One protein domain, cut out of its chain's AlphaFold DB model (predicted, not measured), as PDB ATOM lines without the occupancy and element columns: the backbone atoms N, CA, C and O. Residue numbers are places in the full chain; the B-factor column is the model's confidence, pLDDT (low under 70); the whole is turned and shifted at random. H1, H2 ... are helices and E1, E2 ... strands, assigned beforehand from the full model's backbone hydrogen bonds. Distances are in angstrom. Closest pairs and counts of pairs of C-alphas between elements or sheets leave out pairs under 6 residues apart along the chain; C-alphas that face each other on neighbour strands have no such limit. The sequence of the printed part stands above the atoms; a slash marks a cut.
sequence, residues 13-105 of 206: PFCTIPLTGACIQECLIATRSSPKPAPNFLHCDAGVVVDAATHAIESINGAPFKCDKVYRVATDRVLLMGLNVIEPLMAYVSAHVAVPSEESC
ATOM      1  N   PRO A  13      28.734  24.324  29.907       92.69
ATOM      2  CA  PRO A  13      28.378  24.865  28.600       92.69
ATOM      3  C   PRO A  13      29.628  25.348  27.857       92.69
ATOM      4  O   PRO A  13      30.201  26.383  28.179       92.69
ATOM      5  N   PHE A  14      30.031  24.615  26.827       94.19
ATOM      6  CA  PHE A  14      31.138  24.966  25.951       94.19
ATOM      7  C   PHE A  14      30.670  25.841  24.792       94.19
ATOM      8  O   PHE A  14      29.605  25.632  24.206       94.19
ATOM      9  N   CYS A  15      31.500  26.815  24.434       94.62
ATOM     10  CA  CYS A  15      31.256  27.723  23.321       94.62
ATOM     11  C   CYS A  15      32.539  28.006  22.548       94.62
ATOM     12  O   CYS A  15      33.637  27.710  23.017       94.62
ATOM     13  N   THR A  16      32.396  28.598  21.361       95.50
ATOM     14  CA  THR A  16      33.540  29.084  20.585       95.50
ATOM     15  C   THR A  16      33.557  30.603  20.562       95.50
ATOM     16  O   THR A  16      32.530  31.228  20.300       95.50
ATOM     17  N   ILE A  17      34.722  31.199  20.816       96.25
ATOM     18  CA  ILE A  17      34.914  32.651  20.785       96.25
ATOM     19  C   ILE A  17      36.188  33.041  20.023       96.25
ATOM     20  O   ILE A  17      37.143  32.259  19.975       96.25
ATOM     21  N   PRO A  18      36.229  34.234  19.405       97.31
ATOM     22  CA  PRO A  18      37.447  34.758  18.806       97.31
ATOM     23  C   PRO A  18      38.367  35.355  19.880       97.31
ATOM     24  O   PRO A  18      37.989  36.305  20.562       97.31
ATOM     25  N   LEU A  19      39.595  34.852  19.994       97.25
ATOM     26  CA  LEU A  19      40.642  35.413  20.854       97.25
ATOM     27  C   LEU A  19      41.884  35.741  20.021       97.25
ATOM     28  O   LEU A  19      42.258  34.974  19.134       97.25
ATOM     29  N   THR A  20      42.547  36.863  20.297       98.06
ATOM     30  CA  THR A  20      43.870  37.129  19.710       98.06
ATOM     31  C   THR A  20      44.909  36.176  20.288       98.06
ATOM     32  O   THR A  20      44.816  35.763  21.446       98.06
ATOM     33  N   GLY A  21      45.942  35.861  19.507       97.69
ATOM     34  CA  GLY A  21      47.079  35.088  19.992       97.69
ATOM     35  C   GLY A  21      47.721  35.740  21.222       97.69
ATOM     36  O   GLY A  21      48.017  35.049  22.189       97.69
ATOM     37  N   ALA A  22      47.839  37.069  21.249       98.00
ATOM     38  CA  ALA A  22      48.333  37.796  22.418       98.00
ATOM     39  C   ALA A  22      47.513  37.491  23.688       98.00
ATOM     40  O   ALA A  22      48.083  37.080  24.696       98.00
ATOM     41  N   CYS A  23      46.177  37.574  23.617       97.62
ATOM     42  CA  CYS A  23      45.306  37.238  24.745       97.62
ATOM     43  C   CYS A  23      45.495  35.782  25.196       97.62
ATOM     44  O   CYS A  23      45.602  35.516  26.392       97.62
ATOM     45  N   ILE A  24      45.542  34.832  24.255       97.56
ATOM     46  CA  ILE A  24      45.714  33.401  24.564       97.56
ATOM     47  C   ILE A  24      47.056  33.167  25.271       97.56
ATOM     48  O   ILE A  24      47.111  32.473  26.287       97.56
ATOM     49  N   GLN A  25      48.126  33.776  24.758       98.12
ATOM     50  CA  GLN A  25      49.472  33.671  25.306       98.12
ATOM     51  C   GLN A  25      49.554  34.220  26.733       98.12
ATOM     52  O   GLN A  25      50.129  33.571  27.609       98.12
ATOM     53  N   GLU A  26      48.970  35.394  26.971       97.75
ATOM     54  CA  GLU A  26      48.930  36.029  28.291       97.75
ATOM     55  C   GLU A  26      48.135  35.195  29.297       97.75
ATOM     56  O   GLU A  26      48.604  34.968  30.412       97.75
ATOM     57  N   CYS A  27      46.969  34.669  28.898       97.06
ATOM     58  CA  CYS A  27      46.178  33.770  29.741       97.06
ATOM     59  C   CYS A  27      46.982  32.532  30.146       97.06
ATOM     60  O   CYS A  27      46.983  32.131  31.313       97.06
ATOM     61  N   LEU A  28      47.679  31.916  29.189       96.88
ATOM     62  CA  LEU A  28      48.424  30.694  29.455       96.88
ATOM     63  C   LEU A  28      49.592  30.943  30.414       96.88
ATOM     64  O   LEU A  28      49.736  30.217  31.395       96.88
ATOM     65  N   ILE A  29      50.374  31.997  30.183       97.00
ATOM     66  CA  ILE A  29      51.477  32.370  31.079       97.00
ATOM     67  C   ILE A  29      50.938  32.676  32.480       97.00
ATOM     68  O   ILE A  29      51.399  32.081  33.454       97.00
ATOM     69  N   ALA A  30      49.917  33.532  32.594       95.56
ATOM     70  CA  ALA A  30      49.375  33.954  33.885       95.56
ATOM     71  C   ALA A  30      48.873  32.766  34.727       95.56
ATOM     72  O   ALA A  30      49.191  32.639  35.914       95.56
ATOM     73  N   THR A  31      48.125  31.852  34.108       95.50
ATOM     74  CA  THR A  31      47.552  30.700  34.819       95.50
ATOM     75  C   THR A  31      48.585  29.624  35.153       95.50
ATOM     76  O   THR A  31      48.504  28.993  36.210       95.50
ATOM     77  N   ARG A  32      49.597  29.416  34.303       95.25
ATOM     78  CA  ARG A  32      50.630  28.398  34.545       95.25
ATOM     79  C   ARG A  32      51.684  28.838  35.556       95.25
ATOM     80  O   ARG A  32      52.129  27.996  36.336       95.25
ATOM     81  N   SER A  33      51.984  30.135  35.615       93.75
ATOM     82  CA  SER A  33      52.899  30.732  36.597       93.75
ATOM     83  C   SER A  33      52.273  30.974  37.979       93.75
ATOM     84  O   SER A  33      52.971  31.397  38.899       93.75
ATOM     85  N   SER A  34      50.973  30.712  38.153       90.38
ATOM     86  CA  SER A  34      50.275  30.902  39.432       90.38
ATOM     87  C   SER A  34      50.746  29.907  40.520       90.38
ATOM     88  O   SER A  34      51.023  28.741  40.203       90.38
ATOM     89  N   PRO A  35      50.800  30.314  41.810       91.06
ATOM     90  CA  PRO A  35      51.126  29.421  42.927       91.06
ATOM     91  C   PRO A  35      50.217  28.186  42.984       91.06
ATOM     92  O   PRO A  35      49.035  28.259  42.653       91.06
ATOM     93  N   LYS A  36      50.758  27.039  43.417       90.19
ATOM     94  CA  LYS A  36      50.002  25.779  43.508       90.19
ATOM     95  C   LYS A  36      49.336  25.610  44.889       90.19
ATOM     96  O   LYS A  36      49.979  25.926  45.890       90.19
ATOM     97  N   PRO A  37      48.107  25.060  44.963       88.25
ATOM     98  CA  PRO A  37      47.291  24.580  43.843       88.25
ATOM     99  C   PRO A  37      46.737  25.741  43.006       88.25
ATOM    100  O   PRO A  37      46.285  26.742  43.548       88.25
ATOM    101  N   ALA A  38      46.781  25.584  41.682       89.06
ATOM    102  CA  ALA A  38      46.313  26.585  40.727       89.06
ATOM    103  C   ALA A  38      45.004  26.086  40.094       89.06
ATOM    104  O   ALA A  38      45.059  25.414  39.064       89.06
ATOM    105  N   PRO A  39      43.833  26.347  40.707       88.50
ATOM    106  CA  PRO A  39      42.541  25.906  40.168       88.50
ATOM    107  C   PRO A  39      42.198  26.572  38.826       88.50
ATOM    108  O   PRO A  39      41.330  26.104  38.101       88.50
ATOM    109  N   ASN A  40      42.897  27.653  38.486       91.44
ATOM    110  CA  ASN A  40      42.789  28.376  37.227       91.44
ATOM    111  C   ASN A  40      43.754  27.876  36.143       91.44
ATOM    112  O   ASN A  40      43.818  28.483  35.080       91.44
ATOM    113  N   PHE A  41      44.528  26.815  36.399       93.94
ATOM    114  CA  PHE A  41      45.524  26.315  35.454       93.94
ATOM    115  C   PHE A  41      44.878  25.903  34.127       93.94
ATOM    116  O   PHE A  41      44.106  24.944  34.072       93.94
ATOM    117  N   LEU A  42      45.224  26.602  33.042       94.69
ATOM    118  CA  LEU A  42      44.705  26.274  31.721       94.69
ATOM    119  C   LEU A  42      45.465  25.102  31.093       94.69
ATOM    120  O   LEU A  42      46.679  25.146  30.832       94.69
ATOM    121  N   HIS A  43      44.696  24.061  30.797       93.12
ATOM    122  CA  HIS A  43      45.094  22.989  29.901       93.12
ATOM    123  C   HIS A  43      44.950  23.442  28.443       93.12
ATOM    124  O   HIS A  43      44.190  24.359  28.132       93.12
ATOM    125  N   CYS A  44      45.710  22.807  27.556       93.06
ATOM    126  CA  CYS A  44      45.615  23.015  26.116       93.06
ATOM    127  C   CYS A  44      45.382  21.670  25.434       93.06
ATOM    128  O   CYS A  44      45.781  20.636  25.975       93.06
ATOM    129  N   ASP A  45      44.787  21.707  24.246       90.94
ATOM    130  CA  ASP A  45      44.639  20.522  23.405       90.94
ATOM    131  C   ASP A  45      45.998  19.941  23.000       90.94
ATOM    132  O   ASP A  45      47.008  20.647  22.943       90.94
ATOM    133  N   ALA A  46      46.009  18.650  22.654       88.56
ATOM    134  CA  ALA A  46      47.222  17.903  22.309       88.56
ATOM    135  C   ALA A  46      48.015  18.493  21.125       88.56
ATOM    136  O   ALA A  46      49.210  18.244  21.001       88.56
ATOM    137  N   GLY A  47      47.365  19.282  20.264       92.50
ATOM    138  CA  GLY A  47      48.011  19.972  19.146       92.50
ATOM    139  C   GLY A  47      48.767  21.249  19.527       92.50
ATOM    140  O   GLY A  47      49.393  21.852  18.655       92.50
ATOM    141  N   VAL A  48      48.706  21.696  20.786       96.56
ATOM    142  CA  VAL A  48      49.365  22.922  21.257       96.56
ATOM    143  C   VAL A  48      50.700  22.586  21.912       96.56
ATOM    144  O   VAL A  48      50.752  21.913  22.941       96.56
ATOM    145  N   VAL A  49      51.782  23.116  21.348       97.19
ATOM    146  CA  VAL A  49      53.131  22.979  21.908       97.19
ATOM    147  C   VAL A  49      53.459  24.215  22.733       97.19
ATOM    148  O   VAL A  49      53.327  25.343  22.254       97.19
ATOM    149  N   VAL A  50      53.871  23.998  23.982       97.06
ATOM    150  CA  VAL A  50      54.153  25.059  24.952       97.06
ATOM    151  C   VAL A  50      55.537  24.845  25.543       97.06
ATOM    152  O   VAL A  50      55.821  23.764  26.063       97.06
ATOM    153  N   ASP A  51      56.362  25.885  25.525       96.75
ATOM    154  CA  ASP A  51      57.673  25.865  26.159       96.75
ATOM    155  C   ASP A  51      57.537  25.673  27.679       96.75
ATOM    156  O   ASP A  51      56.762  26.349  28.368       96.75
ATOM    157  N   ALA A  52      58.300  24.729  28.224       92.81
ATOM    158  CA  ALA A  52      58.162  24.312  29.616       92.81
ATOM    159  C   ALA A  52      58.652  25.374  30.616       92.81
ATOM    160  O   ALA A  52      58.147  25.421  31.738       92.81
ATOM    161  N   ALA A  53      59.617  26.212  30.224       94.19
ATOM    162  CA  ALA A  53      60.247  27.188  31.111       94.19
ATOM    163  C   ALA A  53      59.499  28.527  31.140       94.19
ATOM    164  O   ALA A  53      59.345  29.136  32.195       94.19
ATOM    165  N   THR A  54      59.046  28.985  29.978       95.81
ATOM    166  CA  THR A  54      58.428  30.301  29.772       95.81
ATOM    167  C   THR A  54      56.911  30.238  29.682       95.81
ATOM    168  O   THR A  54      56.253  31.266  29.818       95.81
ATOM    169  N   HIS A  55      56.349  29.051  29.432       96.12
ATOM    170  CA  HIS A  55      54.933  28.851  29.112       96.12
ATOM    171  C   HIS A  55      54.478  29.571  27.827       96.12
ATOM    172  O   HIS A  55      53.278  29.751  27.600       96.12
ATOM    173  N   ALA A  56      55.428  29.958  26.967       97.06
ATOM    174  CA  ALA A  56      55.157  30.484  25.637       97.06
ATOM    175  C   ALA A  56      54.586  29.391  24.720       97.06
ATOM    176  O   ALA A  56      55.040  28.251  24.752       97.06
ATOM    177  N   ILE A  57      53.592  29.728  23.900       97.88
ATOM    178  CA  ILE A  57      53.050  28.829  22.882       97.88
ATOM    179  C   ILE A  57      53.977  28.889  21.670       97.88
ATOM    180  O   ILE A  57      54.185  29.952  21.090       97.88
ATOM    181  N   GLU A  58      54.511  27.744  21.269       97.50
ATOM    182  CA  GLU A  58      55.428  27.642  20.133       97.50
ATOM    183  C   GLU A  58      54.665  27.384  18.831       97.50
ATOM    184  O   GLU A  58      54.876  28.046  17.811       97.50
ATOM    185  N   SER A  59      53.740  26.422  18.864       97.56
ATOM    186  CA  SER A  59      52.958  26.027  17.696       97.56
ATOM    187  C   SER A  59      51.579  25.492  18.068       97.56
ATOM    188  O   SER A  59      51.334  25.057  19.194       97.56
ATOM    189  N   ILE A  60      50.673  25.539  17.091       96.56
ATOM    190  CA  ILE A  60      49.339  24.941  17.156       96.56
ATOM    191  C   ILE A  60      49.145  24.111  15.888       96.56
ATOM    192  O   ILE A  60      49.246  24.644  14.782       96.56
ATOM    193  N   ASN A  61      48.863  22.817  16.045       93.69
ATOM    194  CA  ASN A  61      48.688  21.850  14.954       93.69
ATOM    195  C   ASN A  61      49.872  21.855  13.968       93.69
ATOM    196  O   ASN A  61      49.689  21.862  12.753       93.69
ATOM    197  N   GLY A  62      51.097  21.936  14.501       94.50
ATOM    198  CA  GLY A  62      52.339  21.977  13.720       94.50
ATOM    199  C   GLY A  62      52.651  23.320  13.044       94.50
ATOM    200  O   GLY A  62      53.752  23.492  12.524       94.50
ATOM    201  N   ALA A  63      51.736  24.295  13.070       96.12
ATOM    202  CA  ALA A  63      51.969  25.627  12.520       96.12
ATOM    203  C   ALA A  63      52.499  26.596  13.596       96.12
ATOM    204  O   ALA A  63      51.977  26.592  14.715       96.12
ATOM    205  N   PRO A  64      53.469  27.479  13.278       97.94
ATOM    206  CA  PRO A  64      53.976  28.467  14.228       97.94
ATOM    207  C   PRO A  64      52.871  29.356  14.805       97.94
ATOM    208  O   PRO A  64      52.006  29.858  14.072       97.94
ATOM    209  N   PHE A  65      52.916  29.568  16.119       98.06
ATOM    210  CA  PHE A  65      51.982  30.443  16.817       98.06
ATOM    211  C   PHE A  65      52.224  31.921  16.476       98.06
ATOM    212  O   PHE A  65      53.352  32.345  16.227       98.06
ATOM    213  N   LYS A  66      51.148  32.716  16.431       97.94
ATOM    214  CA  LYS A  66      51.177  34.121  16.008       97.94
ATOM    215  C   LYS A  66      50.324  34.981  16.932       97.94
ATOM    216  O   LYS A  66      49.101  34.866  16.925       97.94
ATOM    217  N   CYS A  67      50.950  35.876  17.691       96.81
ATOM    218  CA  CYS A  67      50.241  36.729  18.649       96.81
ATOM    219  C   CYS A  67      49.249  37.706  17.992       96.81
ATOM    220  O   CYS A  67      48.239  38.062  18.595       96.81
ATOM    221  N   ASP A  68      49.515  38.120  16.755       96.62
ATOM    222  CA  ASP A  68      48.702  39.047  15.960       96.62
ATOM    223  C   ASP A  68      47.512  38.375  15.254       96.62
ATOM    224  O   ASP A  68      46.629  39.054  14.731       96.62
ATOM    225  N   LYS A  69      47.446  37.038  15.252       97.38
ATOM    226  CA  LYS A  69      46.350  36.284  14.640       97.38
ATOM    227  C   LYS A  69      45.160  36.165  15.596       97.38
ATOM    228  O   LYS A  69      45.330  35.929  16.789       97.38
ATOM    229  N   VAL A  70      43.943  36.250  15.058       97.19
ATOM    230  CA  VAL A  70      42.719  35.859  15.772       97.19
ATOM    231  C   VAL A  70      42.474  34.364  15.576       97.19
ATOM    232  O   VAL A  70      42.408  33.871  14.447       97.19
ATOM    233  N   TYR A  71      42.333  33.644  16.682       96.69
ATOM    234  CA  TYR A  71      42.012  32.224  16.733       96.69
ATOM    235  C   TYR A  71      40.569  32.037  17.183       96.69
ATOM    236  O   TYR A  71      40.052  32.800  17.996       96.69
ATOM    237  N   ARG A  72      39.924  30.988  16.674       96.06
ATOM    238  CA  ARG A  72      38.653  30.513  17.216       96.06
ATOM    239  C   ARG A  72      38.966  29.492  18.302       96.06
ATOM    240  O   ARG A  72      39.572  28.468  18.005       96.06
ATOM    241  N   VAL A  73      38.582  29.794  19.534       95.44
ATOM    242  CA  VAL A  73      38.906  28.987  20.716       95.44
ATOM    243  C   VAL A  73      37.626  28.403  21.285       95.44
ATOM    244  O   VAL A  73      36.670  29.144  21.508       95.44
ATOM    245  N   ALA A  74      37.611  27.089  21.509       94.31
ATOM    246  CA  ALA A  74      36.561  26.417  22.263       94.31
ATOM    247  C   ALA A  74      36.901  26.454  23.758       94.31
ATOM    248  O   ALA A  74      38.017  26.115  24.147       94.31
ATOM    249  N   THR A  75      35.972  26.895  24.602       93.81
ATOM    250  CA  THR A  75      36.191  26.979  26.052       93.81
ATOM    251  C   THR A  75      34.877  26.932  26.827       93.81
ATOM    252  O   THR A  75      33.802  27.144  26.255       93.81
ATOM    253  N   ASP A  76      34.961  26.667  28.131       92.38
ATOM    254  CA  ASP A  76      33.802  26.694  29.018       92.38
ATOM    255  C   ASP A  76      33.319  28.139  29.184       92.38
ATOM    256  O   ASP A  76      34.073  29.047  29.551       92.38
ATOM    257  N   ARG A  77      32.033  28.360  28.929       94.56
ATOM    258  CA  ARG A  77      31.390  29.664  29.062       94.56
ATOM    259  C   ARG A  77      31.546  30.226  30.469       94.56
ATOM    260  O   ARG A  77      31.670  31.440  30.616       94.56
ATOM    261  N   VAL A  78      31.572  29.387  31.504       91.69
ATOM    262  CA  VAL A  78      31.689  29.879  32.886       91.69
ATOM    263  C   VAL A  78      33.039  30.554  33.151       91.69
ATOM    264  O   VAL A  78      33.097  31.486  33.953       91.69
ATOM    265  N   LEU A  79      34.109  30.162  32.444       92.44
ATOM    266  CA  LEU A  79      35.410  30.843  32.525       92.44
ATOM    267  C   LEU A  79      35.314  32.267  31.974       92.44
ATOM    268  O   LEU A  79      35.842  33.204  32.570       92.44
ATOM    269  N   LEU A  80      34.566  32.450  30.881       93.38
ATOM    270  CA  LEU A  80      34.310  33.765  30.282       93.38
ATOM    271  C   LEU A  80      33.485  34.675  31.201       93.38
ATOM    272  O   LEU A  80      33.570  35.896  31.104       93.38
ATOM    273  N   MET A  81      32.702  34.077  32.100       91.31
ATOM    274  CA  MET A  81      31.906  34.778  33.109       91.31
ATOM    275  C   MET A  81      32.664  35.026  34.422       91.31
ATOM    276  O   MET A  81      32.094  35.597  35.349       91.31
ATOM    277  N   GLY A  82      33.938  34.626  34.509       89.88
ATOM    278  CA  GLY A  82      34.813  34.912  35.646       89.88
ATOM    279  C   GLY A  82      35.042  33.753  36.617       89.88
ATOM    280  O   GLY A  82      35.651  33.969  37.666       89.88
ATOM    281  N   LEU A  83      34.613  32.523  36.299       88.75
ATOM    282  CA  LEU A  83      35.018  31.360  37.093       88.75
ATOM    283  C   LEU A  83      36.549  31.216  37.070       88.75
ATOM    284  O   LEU A  83      37.173  31.347  36.021       88.75
ATOM    285  N   ASN A  84      37.148  30.930  38.230       86.50
ATOM    286  CA  ASN A  84      38.596  30.767  38.415       86.50
ATOM    287  C   ASN A  84      39.458  31.987  38.019       86.50
ATOM    288  O   ASN A  84      40.674  31.854  37.982       86.50
ATOM    289  N   VAL A  85      38.849  33.159  37.783       90.56
ATOM    290  CA  VAL A  85      39.481  34.480  37.582       90.56
ATOM    291  C   VAL A  85      40.764  34.437  36.739       90.56
ATOM    292  O   VAL A  85      41.883  34.349  37.246       90.56
ATOM    293  N   ILE A  86      40.600  34.558  35.423       94.94
ATOM    294  CA  ILE A  86      41.711  34.677  34.475       94.94
ATOM    295  C   ILE A  86      41.721  36.119  33.972       94.94
ATOM    296  O   ILE A  86      41.031  36.450  33.011       94.94
ATOM    297  N   GLU A  87      42.459  36.993  34.661       94.56
ATOM    298  CA  GLU A  87      42.406  38.446  34.431       94.56
ATOM    299  C   GLU A  87      42.607  38.854  32.960       94.56
ATOM    300  O   GLU A  87      41.773  39.620  32.465       94.56
ATOM    301  N   PRO A  88      43.603  38.320  32.212       96.12
ATOM    302  CA  PRO A  88      43.772  38.692  30.807       96.12
ATOM    303  C   PRO A  88      42.564  38.300  29.946       96.12
ATOM    304  O   PRO A  88      42.140  39.066  29.081       96.12
ATOM    305  N   LEU A  89      41.949  37.144  30.225       96.44
ATOM    306  CA  LEU A  89      40.764  36.670  29.508       96.44
ATOM    307  C   LEU A  89      39.568  37.583  29.774       96.44
ATOM    308  O   LEU A  89      38.894  38.007  28.842       96.44
ATOM    309  N   MET A  90      39.318  37.912  31.042       94.81
ATOM    310  CA  MET A  90      38.198  38.768  31.436       94.81
ATOM    311  C   MET A  90      38.344  40.186  30.870       94.81
ATOM    312  O   MET A  90      37.376  40.749  30.350       94.81
ATOM    313  N   ALA A  91      39.552  40.751  30.923       95.88
ATOM    314  CA  ALA A  91      39.855  42.054  30.337       95.88
ATOM    315  C   ALA A  91      39.611  42.052  28.822       95.88
ATOM    316  O   ALA A  91      38.935  42.938  28.300       95.88
ATOM    317  N   TYR A  92      40.088  41.025  28.114       96.31
ATOM    318  CA  TYR A  92      39.874  40.915  26.676       96.31
ATOM    319  C   TYR A  92      38.393  40.745  26.320       96.31
ATOM    320  O   TYR A  92      37.882  41.484  25.479       96.31
ATOM    321  N   VAL A  93      37.697  39.807  26.973       95.44
ATOM    322  CA  VAL A  93      36.283  39.499  26.716       95.44
ATOM    323  C   VAL A  93      35.420  40.735  26.947       95.44
ATOM    324  O   VAL A  93      34.702  41.144  26.042       95.44
ATOM    325  N   SER A  94      35.554  41.393  28.101       94.50
ATOM    326  CA  SER A  94      34.761  42.588  28.426       94.50
ATOM    327  C   SER A  94      34.935  43.745  27.433       94.50
ATOM    328  O   SER A  94      33.996  44.516  27.237       94.50
ATOM    329  N   ALA A  95      36.099  43.857  26.788       95.88
ATOM    330  CA  ALA A  95      36.392  44.923  25.837       95.88
ATOM    331  C   ALA A  95      36.097  44.562  24.367       95.88
ATOM    332  O   ALA A  95      35.829  45.462  23.572       95.88
ATOM    333  N   HIS A  96      36.147  43.278  23.986       94.69
ATOM    334  CA  HIS A  96      36.189  42.884  22.570       94.69
ATOM    335  C   HIS A  96      35.173  41.812  22.159       94.69
ATOM    336  O   HIS A  96      34.933  41.651  20.961       94.69
ATOM    337  N   VAL A  97      34.593  41.049  23.094       92.06
ATOM    338  CA  VAL A  97      33.793  39.858  22.762       92.06
ATOM    339  C   VAL A  97      32.529  39.780  23.611       92.06
ATOM    340  O   VAL A  97      32.577  39.722  24.835       92.06
ATOM    341  N   ALA A  98      31.373  39.682  22.958       92.94
ATOM    342  CA  ALA A  98      30.144  39.314  23.651       92.94
ATOM    343  C   ALA A  98      30.191  37.826  24.030       92.94
ATOM    344  O   ALA A  98      30.362  36.967  23.163       92.94
ATOM    345  N   VAL A  99      30.028  37.519  25.319       94.00
ATOM    346  CA  VAL A  99      29.943  36.131  25.793       94.00
ATOM    347  C   VAL A  99      28.699  35.471  25.181       94.00
ATOM    348  O   VAL A  99      27.605  36.025  25.329       94.00
ATOM    349  N   PRO A 100      28.829  34.305  24.520       94.81
ATOM    350  CA  PRO A 100      27.684  33.582  23.968       94.81
ATOM    351  C   PRO A 100      26.607  33.293  25.024       94.81
ATOM    352  O   PRO A 100      26.907  33.116  26.210       94.81
ATOM    353  N   SER A 101      25.337  33.244  24.614       93.94
ATOM    354  CA  SER A 101      24.248  32.835  25.511       93.94
ATOM    355  C   SER A 101      24.378  31.352  25.854       93.94
ATOM    356  O   SER A 101      24.928  30.574  25.075       93.94
ATOM    357  N   GLU A 102      23.853  30.938  27.005       90.81
ATOM    358  CA  GLU A 102      23.882  29.529  27.413       90.81
ATOM    359  C   GLU A 102      23.180  28.614  26.398       90.81
ATOM    360  O   GLU A 102      23.706  27.561  26.069       90.81
ATOM    361  N   GLU A 103      22.069  29.071  25.814       90.44
ATOM    362  CA  GLU A 103      21.323  28.358  24.764       90.44
ATOM    363  C   GLU A 103      22.135  28.129  23.480       90.44
ATOM    364  O   GLU A 103      21.880  27.183  22.744       90.44
ATOM    365  N   SER A 104      23.116  28.994  23.201       91.38
ATOM    366  CA  SER A 104      24.025  28.842  22.055       91.38
ATOM    367  C   SER A 104      25.238  27.955  22.353       91.38
ATOM    368  O   SER A 104      26.044  27.683  21.463       91.38
ATOM    369  N   CYS A 105      25.393  27.530  23.607       93.38
ATOM    370  CA  CYS A 105      26.460  26.643  24.039       93.38
ATOM    371  C   CYS A 105      26.015  25.187  23.956       93.38
ATOM    372  O   CYS A 105      24.831  24.868  23.881       93.38
TER     373      CYS A 105
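This is residues 13 to 105 of the 206 residues of a protein of Chrysochromulina tobinii (UniProt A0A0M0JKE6). A long two-stranded ribbon of E1 and E4 runs beside a pair of helices, H1 and H3, that stand side by side and run opposite ways, while the small hairpin E2-E3 sits beyond H1, on the side away from H3. The short helix H2 is at the far end of E4, and the last residues, 97 to 105, fold back to the beginning of E1. The printed part has 93 residues with three named helices and four named strands, in the order E1, H1, E2, E3, E4, H2, H3. Its two sheets, E1 - E4 and E2 - E3, are antiparallel, and the class is mixed, helices and strands. The whole is compact, with a radius of gyration of the C-alphas of 13.0 A and spans of 37 by 31 by 24 A.

E1, residues 13 to 20, and E4, residues 70 to 76, are antiparallel neighbours at 155 degrees, with N 17 and O 73 2.9 A apart and N 71 and O 19 2.8 A apart, both within hydrogen-bond range. H3, residues 87 to 96, and E1 are near each other, with 8 pairs of C-alphas within 10 A. H1, residues 21 to 32, touches H3 at a shallow tilt of 26 degrees, opposite ways, and their closest C-alphas, those of Cys 27 and Pro 88, are 5.6 A apart. The closest C-alphas of H1 and E4, those of Gly 21 and Val 70, are 6.1 A apart. H2, residues 77 to 80, and H3 only just touch, with 3 pairs of C-alphas within 8 A, the closest being those of Leu 80 and Met 90 at 6.4 A. E2, residues 48 to 50, and E3, residues 57 to 60, form an antiparallel hairpin at 166 degrees, with N 49 and O 59 2.9 A apart, within hydrogen-bond range. The closest C-alphas of H1 and E3, those of Gln 25 and Ile 57, are 6.5 A apart. Among the pairs that are apart are E1 and E3, and H1 and H2. Every O i to N i+4 pair is within hydrogen-bond range in H1 and H3, and H2 is too short for such a pair.

E1 begins at C-alpha 13 at (28.378, 24.865, 28.600) and is 21.7 A long from first to last C-alpha. E4 is 18.4 A, H1 16.4 A and H3 14.1 A long. E3 is 7.9 A, E2 6.4 A and H2 5.2 A long. H1 ends at C-alpha 32 at (50.630, 28.398, 34.545), and H3 ends at C-alpha 96 at (36.189, 42.884, 22.570).

The two C-alphas farthest apart, those of Ala 53 and Glu 103, are 39.5 A apart, while the first and last printed, those of Pro 13 and Cys 105, are 5.3 A apart. The link from H1 to E2, residues 33 to 47, is long. The printed part has no cut, its mean pLDDT is 94.5, and no printed residue is under 70.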